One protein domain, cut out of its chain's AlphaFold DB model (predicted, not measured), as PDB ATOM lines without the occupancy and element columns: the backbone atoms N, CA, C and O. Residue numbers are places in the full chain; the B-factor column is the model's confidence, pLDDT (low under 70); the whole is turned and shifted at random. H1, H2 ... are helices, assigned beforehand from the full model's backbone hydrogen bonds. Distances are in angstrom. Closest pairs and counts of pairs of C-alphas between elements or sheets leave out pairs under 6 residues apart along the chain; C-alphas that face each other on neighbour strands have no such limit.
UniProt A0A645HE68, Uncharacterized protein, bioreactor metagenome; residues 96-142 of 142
ATOM      1  N   PRO A  96      29.442 -15.776  -7.100       86.56
ATOM      2  CA  PRO A  96      29.913 -14.540  -6.485       86.56
ATOM      3  C   PRO A  96      31.401 -14.345  -6.796       86.56
ATOM      4  O   PRO A  96      32.192 -15.273  -6.666       86.56
ATOM      5  N   MET A  97      31.819 -13.129  -7.150       83.62
ATOM      6  CA  MET A  97      33.220 -12.889  -7.538       83.62
ATOM      7  C   MET A  97      34.221 -12.829  -6.373       83.62
ATOM      8  O   MET A  97      35.425 -12.719  -6.603       83.62
ATOM      9  N   LEU A  98      33.754 -12.941  -5.124       87.31
ATOM     10  CA  LEU A  98      34.579 -12.925  -3.911       87.31
ATOM     11  C   LEU A  98      35.602 -11.766  -3.926       87.31
ATOM     12  O   LEU A  98      35.224 -10.598  -3.883       87.31
ATOM     13  N   ASN A  99      36.897 -12.091  -4.012       85.94
ATOM     14  CA  ASN A  99      38.012 -11.141  -3.997       85.94
ATOM     15  C   ASN A  99      38.550 -10.792  -5.401       85.94
ATOM     16  O   ASN A  99      39.579 -10.109  -5.511       85.94
ATOM     17  N   ALA A 100      37.926 -11.308  -6.464       86.69
ATOM     18  CA  ALA A 100      38.314 -11.030  -7.839       86.69
ATOM     19  C   ALA A 100      37.939  -9.600  -8.249       86.69
ATOM     20  O   ALA A 100      36.952  -9.020  -7.793       86.69
ATOM     21  N   ASP A 101      38.767  -9.017  -9.106       84.88
ATOM     22  CA  ASP A 101      38.505  -7.727  -9.724       84.88
ATOM     23  C   ASP A 101      37.537  -7.921 -10.893       84.88
ATOM     24  O   ASP A 101      37.773  -8.754 -11.770       84.88
ATOM     25  N   SER A 102      36.462  -7.138 -10.886       80.69
ATOM     26  CA  SER A 102      35.347  -7.234 -11.827       80.69
ATOM     27  C   SER A 102      35.606  -6.605 -13.186       80.69
ATOM     28  O   SER A 102      34.766  -6.702 -14.074       80.69
ATOM     29  N   ARG A 103      36.726  -5.900 -13.340       81.38
ATOM     30  CA  ARG A 103      37.046  -5.223 -14.590       81.38
ATOM     31  C   ARG A 103      37.400  -6.238 -15.675       81.38
ATOM     32  O   ARG A 103      38.312  -7.047 -15.497       81.38
ATOM     33  N   ILE A 104      36.707  -6.143 -16.809       79.06
ATOM     34  CA  ILE A 104      36.866  -7.039 -17.965       79.06
ATOM     35  C   ILE A 104      38.277  -6.995 -18.572       79.06
ATOM     36  O   ILE A 104      38.756  -7.988 -19.107       79.06
ATOM     37  N   ASP A 105      38.971  -5.862 -18.448       81.69
ATOM     38  CA  ASP A 105      40.320  -5.641 -18.973       81.69
ATOM     39  C   ASP A 105      41.433  -6.128 -18.024       81.69
ATOM     40  O   ASP A 105      42.612  -6.144 -18.391       81.69
ATOM     41  N   ASN A 106      41.100  -6.567 -16.802       86.19
ATOM     42  CA  ASN A 106      42.091  -7.026 -15.835       86.19
ATOM     43  C   ASN A 106      42.466  -8.506 -16.035       86.19
ATOM     44  O   ASN A 106      42.142  -9.376 -15.221       86.19
ATOM     45  N   ALA A 107      43.252  -8.765 -17.078       90.69
ATOM     46  CA  ALA A 107      43.814 -10.079 -17.401       90.69
ATOM     47  C   ALA A 107      45.105 -10.419 -16.623       90.69
ATOM     48  O   ALA A 107      45.880 -11.290 -17.025       90.69
ATOM     49  N   LYS A 108      45.397  -9.730 -15.508       94.12
ATOM     50  CA  LYS A 108      46.618 -10.003 -14.736       94.12
ATOM     51  C   LYS A 108      46.560 -11.416 -14.130       94.12
ATOM     52  O   LYS A 108      45.515 -11.795 -13.598       94.12
ATOM     53  N   PRO A 109      47.676 -12.173 -14.078       95.31
ATOM     54  CA  PRO A 109      47.670 -13.560 -13.596       95.31
ATOM     55  C   PRO A 109      47.090 -13.745 -12.189       95.31
ATOM     56  O   PRO A 109      46.458 -14.758 -11.901       95.31
ATOM     57  N   TYR A 110      47.275 -12.764 -11.296       94.81
ATOM     58  CA  TYR A 110      46.673 -12.824  -9.963       94.81
ATOM     59  C   TYR A 110      45.145 -12.714 -10.006       94.81
ATOM     60  O   TYR A 110      44.485 -13.337  -9.180       94.81
ATOM     61  N   ASN A 111      44.584 -11.929 -10.933       93.06
ATOM     62  CA  ASN A 111      43.143 -11.733 -11.032       93.06
ATOM     63  C   ASN A 111      42.476 -12.988 -11.592       93.06
ATOM     64  O   ASN A 111      41.500 -13.465 -11.025       93.06
ATOM     65  N   ILE A 112      43.088 -13.597 -12.612       93.38
ATOM     66  CA  ILE A 112      42.654 -14.885 -13.168       93.38
ATOM     67  C   ILE A 112      42.613 -15.960 -12.074       93.38
ATOM     68  O   ILE A 112      41.611 -16.653 -11.930       93.38
ATOM     69  N   ARG A 113      43.651 -16.063 -11.229       95.25
ATOM     70  CA  ARG A 113      43.645 -17.009 -10.095       95.25
ATOM     71  C   ARG A 113      42.505 -16.759  -9.110       95.25
ATOM     72  O   ARG A 113      41.946 -17.711  -8.573       95.25
ATOM     73  N   ARG A 114      42.151 -15.495  -8.866       94.12
ATOM     74  CA  ARG A 114      41.023 -15.141  -7.994       94.12
ATOM     75  C   ARG A 114      39.680 -15.496  -8.627       94.12
ATOM     76  O   ARG A 114      38.834 -16.020  -7.915       94.12
ATOM     77  N   LEU A 115      39.514 -15.281  -9.935       92.31
ATOM     78  CA  LEU A 115      38.333 -15.727 -10.681       92.31
ATOM     79  C   LEU A 115      38.186 -17.253 -10.616       92.31
ATOM     80  O   LEU A 115      37.121 -17.743 -10.263       92.31
ATOM     81  N   LEU A 116      39.271 -18.004 -10.843       93.44
ATOM     82  CA  LEU A 116      39.268 -19.465 -10.704       93.44
ATOM     83  C   LEU A 116      38.909 -19.908  -9.282       93.44
ATOM     84  O   LEU A 116      38.121 -20.829  -9.109       93.44
ATOM     85  N   SER A 117      39.447 -19.231  -8.265       94.00
ATOM     86  CA  SER A 117      39.135 -19.532  -6.863       94.00
ATOM     87  C   SER A 117      37.662 -19.264  -6.536       94.00
ATOM     88  O   SER A 117      37.055 -20.027  -5.792       94.00
ATOM     89  N   ALA A 118      37.076 -18.202  -7.099       92.00
ATOM     90  CA  ALA A 118      35.655 -17.898  -6.959       92.00
ATOM     91  C   ALA A 118      34.774 -18.960  -7.634       92.00
ATOM     92  O   ALA A 118      33.819 -19.438  -7.026       92.00
ATOM     93  N   SER A 119      35.138 -19.395  -8.845       91.75
ATOM     94  CA  SER A 119      34.453 -20.493  -9.532       91.75
ATOM     95  C   SER A 119      34.557 -21.808  -8.761       91.75
ATOM     96  O   SER A 119      33.547 -22.482  -8.580       91.75
ATOM     97  N   GLN A 120      35.747 -22.155  -8.260       93.88
ATOM     98  CA  GLN A 120      35.946 -23.370  -7.472       93.88
ATOM     99  C   GLN A 120      35.121 -23.335  -6.186       93.88
ATOM    100  O   GLN A 120      34.404 -24.284  -5.894       93.88
ATOM    101  N   ASN A 121      35.135 -22.207  -5.469       94.00
ATOM    102  CA  ASN A 121      34.305 -22.025  -4.285       94.00
ATOM    103  C   ASN A 121      32.816 -22.234  -4.596       94.00
ATOM    104  O   ASN A 121      32.128 -22.903  -3.830       94.00
ATOM    105  N   PHE A 122      32.321 -21.713  -5.722       94.06
ATOM    106  CA  PHE A 122      30.943 -21.951  -6.138       94.06
ATOM    107  C   PHE A 122      30.672 -23.437  -6.401       94.06
ATOM    108  O   PHE A 122      29.671 -23.954  -5.909       94.06
ATOM    109  N   ILE A 123      31.557 -24.129  -7.123       93.94
ATOM    110  CA  ILE A 123      31.424 -25.564  -7.414       93.94
ATOM    111  C   ILE A 123      31.368 -26.377  -6.117       93.94
ATOM    112  O   ILE A 123      30.438 -27.159  -5.931       93.94
ATOM    113  N   ASP A 124      32.302 -26.137  -5.195       94.81
ATOM    114  CA  ASP A 124      32.414 -26.879  -3.935       94.81
ATOM    115  C   ASP A 124      31.147 -26.768  -3.073       94.81
ATOM    116  O   ASP A 124      30.775 -27.717  -2.389       94.81
ATOM    117  N   HIS A 125      30.449 -25.629  -3.133       94.62
ATOM    118  CA  HIS A 125      29.237 -25.378  -2.344       94.62
ATOM    119  C   HIS A 125      27.927 -25.674  -3.095       94.62
ATOM    120  O   HIS A 125      26.857 -25.557  -2.501       94.62
ATOM    121  N   ASN A 126      27.982 -26.040  -4.380       94.75
ATOM    122  CA  ASN A 126      26.796 -26.277  -5.215       94.75
ATOM    123  C   ASN A 126      26.853 -27.615  -5.973       94.75
ATOM    124  O   ASN A 126      26.174 -27.766  -6.988       94.75
ATOM    125  N   GLN A 127      27.624 -28.597  -5.490       93.00
ATOM    126  CA  GLN A 127      27.776 -29.908  -6.143       93.00
ATOM    127  C   GLN A 127      26.429 -30.565  -6.466       93.00
ATOM    128  O   GLN A 127      26.209 -30.953  -7.603       93.00
ATOM    129  N   ILE A 128      25.476 -30.558  -5.526       93.38
ATOM    130  CA  ILE A 128      24.134 -31.141  -5.720       93.38
ATOM    131  C   ILE A 128      23.411 -30.534  -6.935       93.38
ATOM    132  O   ILE A 128      22.774 -31.252  -7.703       93.38
ATOM    133  N   LEU A 129      23.505 -29.213  -7.119       91.50
ATOM    134  CA  LEU A 129      22.913 -28.524  -8.268       91.50
ATOM    135  C   LEU A 129      23.619 -28.912  -9.572       91.50
ATOM    136  O   LEU A 129      22.968 -29.118 -10.590       91.50
ATOM    137  N   LEU A 130      24.949 -28.983  -9.561       92.31
ATOM    138  CA  LEU A 130      25.723 -29.332 -10.752       92.31
ATOM    139  C   LEU A 130      25.495 -30.791 -11.160       92.31
ATOM    140  O   LEU A 130      25.305 -31.073 -12.341       92.31
ATOM    141  N   ASP A 131      25.431 -31.696 -10.189       92.38
ATOM    142  CA  ASP A 131      25.154 -33.110 -10.415       92.38
ATOM    143  C   ASP A 131      23.738 -33.317 -10.960       92.38
ATOM    144  O   ASP A 131      23.556 -34.076 -11.911       92.38
ATOM    145  N   SER A 132      22.737 -32.599 -10.432       90.25
ATOM    146  CA  SER A 132      21.362 -32.681 -10.943       90.25
ATOM    147  C   SER A 132      21.233 -32.143 -12.371       90.25
ATOM    148  O   SER A 132      20.516 -32.727 -13.187       90.25
ATOM    149  N   LEU A 133      21.972 -31.081 -12.711       89.81
ATOM    150  CA  LEU A 133      22.066 -30.570 -14.079       89.81
ATOM    151  C   LEU A 133      22.707 -31.592 -15.023       89.81
ATOM    152  O   LEU A 133      22.161 -31.853 -16.096       89.81
ATOM    153  N   CYS A 134      23.837 -32.184 -14.629       90.06
ATOM    154  CA  CYS A 134      24.522 -33.210 -15.412       90.06
ATOM    155  C   CYS A 134      23.631 -34.439 -15.632       90.06
ATOM    156  O   CYS A 134      23.473 -34.880 -16.771       90.06
ATOM    157  N   ALA A 135      22.994 -34.951 -14.577       88.94
ATOM    158  CA  ALA A 135      22.064 -36.075 -14.669       88.94
ATOM    159  C   ALA A 135      20.894 -35.757 -15.615       88.94
ATOM    160  O   ALA A 135      20.621 -36.505 -16.551       88.94
ATOM    161  N   GLY A 136      20.278 -34.580 -15.461       84.94
ATOM    162  CA  GLY A 136      19.148 -34.155 -16.285       84.94
ATOM    163  C   GLY A 136      19.462 -33.933 -17.771       84.94
ATOM    164  O   GLY A 136      18.518 -33.836 -18.564       84.94
ATOM    165  N   LEU A 137      20.743 -33.822 -18.144       83.00
ATOM    166  CA  LEU A 137      21.222 -33.808 -19.531       83.00
ATOM    167  C   LEU A 137      21.507 -35.221 -20.059       83.00
ATOM    168  O   LEU A 137      21.249 -35.486 -21.232       83.00
ATOM    169  N   LEU A 138      22.020 -36.116 -19.212       84.19
ATOM    170  CA  LEU A 138      22.364 -37.495 -19.574       84.19
ATOM    171  C   LEU A 138      21.132 -38.389 -19.757       84.19
ATOM    172  O   LEU A 138      21.113 -39.204 -20.678       84.19
ATOM    173  N   ASP A 139      20.080 -38.183 -18.963       75.00
ATOM    174  CA  ASP A 139      18.839 -38.971 -19.030       75.00
ATOM    175  C   ASP A 139      18.076 -38.827 -20.364       75.00
ATOM    176  O   ASP A 139      17.158 -39.591 -20.632       75.00
ATOM    177  N   ARG A 140      18.447 -37.871 -21.232       57.41
ATOM    178  CA  ARG A 140      17.838 -37.677 -22.564       57.41
ATOM    179  C   ARG A 140      18.444 -38.541 -23.680       57.41
ATOM    180  O   ARG A 140      17.963 -38.459 -24.807       57.41
ATOM    181  N   ASN A 141      19.487 -39.325 -23.394       49.12
ATOM    182  CA  ASN A 141      20.118 -40.228 -24.367       49.12
ATOM    183  C   ASN A 141      19.616 -41.687 -24.292       49.12
ATOM    184  O   ASN A 141      20.171 -42.538 -24.987       49.12
ATOM    185  N   ASN A 142      18.580 -41.961 -23.491       35.50
ATOM    186  CA  ASN A 142      17.831 -43.225 -23.456       35.50
ATOM    187  C   ASN A 142      16.355 -42.974 -23.786       35.50
ATOM    188  O   ASN A 142      15.694 -43.941 -24.222       35.50
TER     189      ASN A 142
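This is residues 96 to 142 of the 142 residues of an uncharacterized protein of bioreactor metagenome (UniProt A0A645HE68). Two helices, H1 then H2, meet near their ends as an open L, with one asparagine at the corner. Before them, an unnamed stretch, residues 96 to 108, forms a loose hook whose first residues run beside H1, while H2 sticks out as a free arm. The printed part has 47 residues, is all helix by class with no named strand, and is extended, with a radius of gyration of the C-alphas of 14.9 A and spans of 45 by 20 by 14 A.

H1, residues 109 to 125, begins at C-alpha 109 (47.670, -13.560, -13.596) and is 24.6 A long. H2, residues 127 to 141, is 22.3 A long and ends at C-alpha 141 (20.118, -40.228, -24.367).

A tight link, Asn 126, joins H1 to H2. The helices are close but not clearly touching; their closest C-alphas, of Ile 123 and Leu 130, are 7.6 A apart. Their lines are about perpendicular, at 77 degrees. Every O i to N i+4 pair is within hydrogen-bond range in H1, and 9 of 11 in H2.

The farthest C-alphas, of Lys 108 and Asn 142, are 44.8 A apart. The printed part has no cut. Residues 140 to 142 have pLDDT under 70.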